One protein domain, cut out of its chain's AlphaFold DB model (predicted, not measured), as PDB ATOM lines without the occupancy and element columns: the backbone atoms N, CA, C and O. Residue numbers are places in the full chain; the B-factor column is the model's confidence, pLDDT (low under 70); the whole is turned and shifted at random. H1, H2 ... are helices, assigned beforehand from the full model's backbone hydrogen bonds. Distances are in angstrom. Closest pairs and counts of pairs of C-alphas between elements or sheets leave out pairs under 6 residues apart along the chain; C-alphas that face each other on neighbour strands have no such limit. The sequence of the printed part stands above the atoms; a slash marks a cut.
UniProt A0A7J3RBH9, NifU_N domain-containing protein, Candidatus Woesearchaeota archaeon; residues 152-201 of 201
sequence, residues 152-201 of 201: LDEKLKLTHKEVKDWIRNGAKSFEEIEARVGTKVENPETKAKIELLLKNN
ATOM      1  N   LEU A 152     148.654 174.102 171.139       72.94
ATOM      2  CA  LEU A 152     148.595 173.895 169.718       72.94
ATOM      3  C   LEU A 152     148.557 172.385 169.432       72.94
ATOM      4  O   LEU A 152     147.818 171.966 168.546       72.94
ATOM      5  N   ASP A 153     149.255 171.584 170.249       77.25
ATOM      6  CA  ASP A 153     149.223 170.121 170.217       77.25
ATOM      7  C   ASP A 153     149.349 169.502 171.619       77.25
ATOM      8  O   ASP A 153     150.312 169.761 172.344       77.25
ATOM      9  N   GLU A 154     148.389 168.657 171.995       74.56
ATOM     10  CA  GLU A 154     148.351 168.012 173.311       74.56
ATOM     11  C   GLU A 154     149.436 166.939 173.488       74.56
ATOM     12  O   GLU A 154     150.047 166.852 174.555       74.56
ATOM     13  N   LYS A 155     149.735 166.154 172.441       81.94
ATOM     14  CA  LYS A 155     150.755 165.093 172.504       81.94
ATOM     15  C   LYS A 155     152.150 165.685 172.608       81.94
ATOM     16  O   LYS A 155     152.980 165.186 173.365       81.94
ATOM     17  N   LEU A 156     152.390 166.753 171.854       82.50
ATOM     18  CA  LEU A 156     153.677 167.447 171.839       82.50
ATOM     19  C   LEU A 156     153.825 168.420 173.012       82.50
ATOM     20  O   LEU A 156     154.910 168.952 173.221       82.50
ATOM     21  N   LYS A 157     152.741 168.665 173.764       80.50
ATOM     22  CA  LYS A 157     152.641 169.733 174.769       80.50
ATOM     23  C   LYS A 157     153.047 171.110 174.218       80.50
ATOM     24  O   LYS A 157     153.502 171.961 174.972       80.50
ATOM     25  N   LEU A 158     152.879 171.313 172.910       84.06
ATOM     26  CA  LEU A 158     153.284 172.514 172.184       84.06
ATOM     27  C   LEU A 158     152.215 173.588 172.333       84.06
ATOM     28  O   LEU A 158     151.051 173.290 172.082       84.06
ATOM     29  N   THR A 159     152.584 174.829 172.656       82.88
ATOM     30  CA  THR A 159     151.629 175.940 172.819       82.88
ATOM     31  C   THR A 159     151.685 177.010 171.717       82.88
ATOM     32  O   THR A 159     152.722 177.197 171.078       82.88
ATOM     33  N   HIS A 160     150.599 177.773 171.492       80.38
ATOM     34  CA  HIS A 160     150.630 178.910 170.559       80.38
ATOM     35  C   HIS A 160     151.581 180.001 171.040       80.38
ATOM     36  O   HIS A 160     152.241 180.619 170.206       80.38
ATOM     37  N   LYS A 161     151.698 180.226 172.352       80.88
ATOM     38  CA  LYS A 161     152.700 181.133 172.918       80.88
ATOM     39  C   LYS A 161     154.121 180.744 172.508       80.88
ATOM     40  O   LYS A 161     154.836 181.602 172.005       80.88
ATOM     41  N   GLU A 162     154.516 179.483 172.679       85.38
ATOM     42  CA  GLU A 162     155.861 179.023 172.299       85.38
ATOM     43  C   GLU A 162     156.119 179.218 170.807       85.38
ATOM     44  O   GLU A 162     157.145 179.782 170.431       85.38
ATOM     45  N   VAL A 163     155.157 178.848 169.957       87.50
ATOM     46  CA  VAL A 163     155.277 179.050 168.508       87.50
ATOM     47  C   VAL A 163     155.374 180.538 168.161       87.50
ATOM     48  O   VAL A 163     156.254 180.926 167.398       87.50
ATOM     49  N   LYS A 164     154.544 181.405 168.753       86.44
ATOM     50  CA  LYS A 164     154.616 182.862 168.539       86.44
ATOM     51  C   LYS A 164     155.941 183.455 169.015       86.44
ATOM     52  O   LYS A 164     156.513 184.294 168.324       86.44
ATOM     53  N   ASP A 165     156.437 183.029 170.171       86.81
ATOM     54  CA  ASP A 165     157.724 183.475 170.699       86.81
ATOM     55  C   ASP A 165     158.869 182.998 169.798       86.81
ATOM     56  O   ASP A 165     159.825 183.735 169.566       86.81
ATOM     57  N   TRP A 166     158.770 181.806 169.208       92.56
ATOM     58  CA  TRP A 166     159.741 181.343 168.225       92.56
ATOM     59  C   TRP A 166     159.722 182.145 166.930       92.56
ATOM     60  O   TRP A 166     160.804 182.470 166.438       92.56
ATOM     61  N   ILE A 167     158.538 182.502 166.430       90.62
ATOM     62  CA  ILE A 167     158.374 183.356 165.246       90.62
ATOM     63  C   ILE A 167     158.982 184.738 165.499       90.62
ATOM     64  O   ILE A 167     159.801 185.215 164.717       90.62
ATOM     65  N   ARG A 168     158.686 185.344 166.657       88.38
ATOM     66  CA  ARG A 168     159.308 186.611 167.084       88.38
ATOM     67  C   ARG A 168     160.828 186.509 167.193       88.38
ATOM     68  O   ARG A 168     161.530 187.452 166.846       88.38
ATOM     69  N   ASN A 169     161.335 185.353 167.620       90.69
ATOM     70  CA  ASN A 169     162.762 185.033 167.679       90.69
ATOM     71  C   ASN A 169     163.299 184.435 166.361       90.69
ATOM     72  O   ASN A 169     164.241 183.636 166.371       90.69
ATOM     73  N   GLY A 170     162.689 184.794 165.229       89.00
ATOM     74  CA  GLY A 170     163.242 184.588 163.894       89.00
ATOM     75  C   GLY A 170     162.826 183.312 163.170       89.00
ATOM     76  O   GLY A 170     163.346 183.096 162.079       89.00
ATOM     77  N   ALA A 171     161.922 182.490 163.718       91.94
ATOM     78  CA  ALA A 171     161.387 181.349 162.976       91.94
ATOM     79  C   ALA A 171     160.446 181.823 161.849       91.94
ATOM     80  O   ALA A 171     159.474 182.529 162.114       91.94
ATOM     81  N   LYS A 172     160.729 181.445 160.601       92.31
ATOM     82  CA  LYS A 172     160.020 181.909 159.392       92.31
ATOM     83  C   LYS A 172     159.332 180.802 158.604       92.31
ATOM     84  O   LYS A 172     158.575 181.103 157.684       92.31
ATOM     85  N   SER A 173     159.588 179.540 158.933       93.06
ATOM     86  CA  SER A 173     158.977 178.406 158.243       93.06
ATOM     87  C   SER A 173     158.459 177.354 159.216       93.06
ATOM     88  O   SER A 173     158.820 177.324 160.394       93.06
ATOM     89  N   PHE A 174     157.586 176.484 158.713       90.62
ATOM     90  CA  PHE A 174     157.051 175.370 159.486       90.62
ATOM     91  C   PHE A 174     158.165 174.403 159.912       90.62
ATOM     92  O   PHE A 174     158.172 173.942 161.048       90.62
ATOM     93  N   GLU A 175     159.143 174.163 159.039       91.75
ATOM     94  CA  GLU A 175     160.280 173.274 159.286       91.75
ATOM     95  C   GLU A 175     161.160 173.778 160.437       91.75
ATOM     96  O   GLU A 175     161.648 172.985 161.239       91.75
ATOM     97  N   GLU A 176     161.339 175.096 160.566       91.38
ATOM     98  CA  GLU A 176     162.083 175.688 161.685       91.38
ATOM     99  C   GLU A 176     161.337 175.537 163.015       91.38
ATOM    100  O   GLU A 176     161.960 175.315 164.056       91.38
ATOM    101  N   ILE A 177     160.004 175.630 162.992       90.69
ATOM    102  CA  ILE A 177     159.168 175.354 164.164       90.69
ATOM    103  C   ILE A 177     159.251 173.865 164.521       90.69
ATOM    104  O   ILE A 177     159.512 173.536 165.674       90.69
ATOM    105  N   GLU A 178     159.116 172.967 163.546       91.12
ATOM    106  CA  GLU A 178     159.216 171.515 163.732       91.12
ATOM    107  C   GLU A 178     160.596 171.097 164.279       91.12
ATOM    108  O   GLU A 178     160.687 170.281 165.197       91.12
ATOM    109  N   ALA A 179     161.678 171.733 163.817       91.50
ATOM    110  CA  ALA A 179     163.023 171.517 164.351       91.50
ATOM    111  C   ALA A 179     163.149 171.927 165.830       91.50
ATOM    112  O   ALA A 179     163.827 171.244 166.598       91.50
ATOM    113  N   ARG A 180     162.483 173.012 166.251       91.25
ATOM    114  CA  ARG A 180     162.458 173.462 167.657       91.25
ATOM    115  C   ARG A 180     161.587 172.578 168.546       91.25
ATOM    116  O   ARG A 180     161.914 172.400 169.715       91.25
ATOM    117  N   VAL A 181     160.520 172.002 167.992       89.88
ATOM    118  CA  VAL A 181     159.709 170.975 168.666       89.88
ATOM    119  C   VAL A 181     160.536 169.706 168.914       89.88
ATOM    120  O   VAL A 181     160.309 169.001 169.894       89.88
ATOM    121  N   GLY A 182     161.520 169.418 168.054       86.12
ATOM    122  CA  GLY A 182     162.435 168.281 168.202       86.12
ATOM    123  C   GLY A 182     161.827 166.932 167.806       86.12
ATOM    124  O   GLY A 182     162.472 165.894 167.942       86.12
ATOM    125  N   THR A 183     160.595 166.932 167.299       87.19
ATOM    126  CA  THR A 183     159.907 165.768 166.739       87.19
ATOM    127  C   THR A 183     158.935 166.220 165.657       87.19
ATOM    128  O   THR A 183     158.575 167.398 165.587       87.19
ATOM    129  N   LYS A 184     158.496 165.280 164.818       88.88
ATOM    130  CA  LYS A 184     157.555 165.588 163.750       88.88
ATOM    131  C   LYS A 184     156.189 165.975 164.293       88.88
ATOM    132  O   LYS A 184     155.640 165.313 165.176       88.88
ATOM    133  N   VAL A 185     155.614 167.021 163.710       87.56
ATOM    134  CA  VAL A 185     154.242 167.440 164.004       87.56
ATOM    135  C   VAL A 185     153.295 166.628 163.122       87.56
ATOM    136  O   VAL A 185     153.044 166.967 161.969       87.56
ATOM    137  N   GLU A 186     152.789 165.519 163.660       86.12
ATOM    138  CA  GLU A 186     151.944 164.579 162.907       86.12
ATOM    139  C   GLU A 186     150.485 165.035 162.773       86.12
ATOM    140  O   GLU A 186     149.799 164.630 161.837       86.12
ATOM    141  N   ASN A 187     149.992 165.864 163.698       83.00
ATOM    142  CA  ASN A 187     148.603 166.311 163.700       83.00
ATOM    143  C   ASN A 187     148.361 167.373 162.599       83.00
ATOM    144  O   ASN A 187     148.922 168.474 162.675       83.00
ATOM    145  N   PRO A 188     147.492 167.100 161.603       80.38
ATOM    146  CA  PRO A 188     147.213 168.040 160.515       80.38
ATOM    147  C   PRO A 188     146.602 169.366 160.986       80.38
ATOM    148  O   PRO A 188     146.882 170.412 160.401       80.38
ATOM    149  N   GLU A 189     145.799 169.352 162.055       74.06
ATOM    150  CA  GLU A 189     145.215 170.573 162.620       74.06
ATOM    151  C   GLU A 189     146.281 171.455 163.272       74.06
ATOM    152  O   GLU A 189     146.270 172.676 163.101       74.06
ATOM    153  N   THR A 190     147.224 170.838 163.991       81.88
ATOM    154  CA  THR A 190     148.378 171.525 164.581       81.88
ATOM    155  C   THR A 190     149.190 172.209 163.486       81.88
ATOM    156  O   THR A 190     149.509 173.394 163.589       81.88
ATOM    157  N   LYS A 191     149.456 171.496 162.386       87.75
ATOM    158  CA  LYS A 191     150.173 172.045 161.234       87.75
ATOM    159  C   LYS A 191     149.470 173.265 160.634       87.75
ATOM    160  O   LYS A 191     150.095 174.316 160.494       87.75
ATOM    161  N   ALA A 192     148.169 173.167 160.363       80.56
ATOM    162  CA  ALA A 192     147.392 174.275 159.804       80.56
ATOM    163  C   ALA A 192     147.398 175.519 160.714       80.56
ATOM    164  O   ALA A 192     147.518 176.649 160.236       80.56
ATOM    165  N   LYS A 193     147.312 175.323 162.036       82.75
ATOM    166  CA  LYS A 193     147.391 176.412 163.022       82.75
ATOM    167  C   LYS A 193     148.773 177.079 163.037       82.75
ATOM    168  O   LYS A 193     148.831 178.305 163.065       82.75
ATOM    169  N   ILE A 194     149.871 176.316 162.979       87.44
ATOM    170  CA  ILE A 194     151.239 176.873 162.904       87.44
ATOM    171  C   ILE A 194     151.417 177.697 161.624       87.44
ATOM    172  O   ILE A 194     151.917 178.819 161.679       87.44
ATOM    173  N   GLU A 195     150.960 177.186 160.480       88.50
ATOM    174  CA  GLU A 195     151.032 177.910 159.205       88.50
ATOM    175  C   GLU A 195     150.232 179.219 159.231       88.50
ATOM    176  O   GLU A 195     150.675 180.232 158.691       88.50
ATOM    177  N   LEU A 196     149.067 179.228 159.885       82.38
ATOM    178  CA  LEU A 196     148.281 180.446 160.075       82.38
ATOM    179  C   LEU A 196     149.014 181.463 160.964       82.38
ATOM    180  O   LEU A 196     149.002 182.656 160.666       82.38
ATOM    181  N   LEU A 197     149.673 181.007 162.034       83.56
ATOM    182  CA  LEU A 197     150.474 181.873 162.904       83.56
ATOM    183  C   LEU A 197     151.663 182.499 162.167       83.56
ATOM    184  O   LEU A 197     151.944 183.673 162.390       83.56
ATOM    185  N   LEU A 198     152.321 181.740 161.288       86.19
ATOM    186  CA  LEU A 198     153.425 182.217 160.448       86.19
ATOM    187  C   LEU A 198     152.979 183.251 159.405       86.19
ATOM    188  O   LEU A 198     153.758 184.124 159.052       86.19
ATOM    189  N   LYS A 199     151.739 183.168 158.908       82.44
ATOM    190  CA  LYS A 199     151.191 184.130 157.931       82.44
ATOM    191  C   LYS A 199     150.746 185.456 158.553       82.44
ATOM    192  O   LYS A 199     150.661 186.451 157.842       82.44
ATOM    193  N   ASN A 200     150.419 185.449 159.845       74.06
ATOM    194  CA  ASN A 200     149.778 186.568 160.538       74.06
ATOM    195  C   ASN A 200     150.726 187.353 161.473       74.06
ATOM    196  O   ASN A 200     150.245 188.191 162.234       74.06
ATOM    197  N   ASN A 201     152.037 187.075 161.458       62.91
ATOM    198  CA  ASN A 201     153.080 187.804 162.201       62.91
ATOM    199  C   ASN A 201     154.213 188.211 161.257       62.91
ATOM    200  O   ASN A 201     154.880 189.218 161.576       62.91
TER     201      ASN A 201
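AT A GLANCE: This is residues 152 to 201 of the 201 residues of the protein "NifU_N domain-containing protein" of Candidatus Woesearchaeota archaeon (UniProt A0A7J3RBH9). Three short helices pack with their centres in a triangle, H1 and H2 both touching the longest one, H3. Before H1, residues 152 to 159 fold back in a loop with no named element. The printed part has 50 residues, H1, H2 and H3 in chain order and no named strand: all helix. It is compact, radius of gyration of the C-alphas 9.5 A, spanning 24 by 18 by 17 A.

HOW THE PARTS SIT: Look first at H1, residues 160 to 168, and H2, residues 174 to 181: they are close but not clearly touching, closest C-alphas Val 163 and Ile 177, 6.9 A. H3, residues 188 to 199, touches H1 with residues 194 to 198 alone, closest C-alphas Ile 167 and Leu 198, 7.0 A; the tilt of 38 degrees, the same way, is only just steep. H2 touches H3 at the closest C-alphas Phe 174 and Glu 195, 6.5 A, with a steep tilt of 68 degrees, opposite ways, only just short of about perpendicular. In H1, H2 and H3 every O i to N i+4 pair is within hydrogen-bond range.

IN THESE COORDINATES: Find C-alpha 160 at (150.630, 178.910, 170.559); H1 runs 12.1 A from there. H2 measures 10.5 A. H3 runs 16.8 A to C-alpha 199 at (151.191, 184.130, 157.931).

THE WHOLE: The printed part has no cut and no long link; only residue 201, the chain's last, is under pLDDT 70.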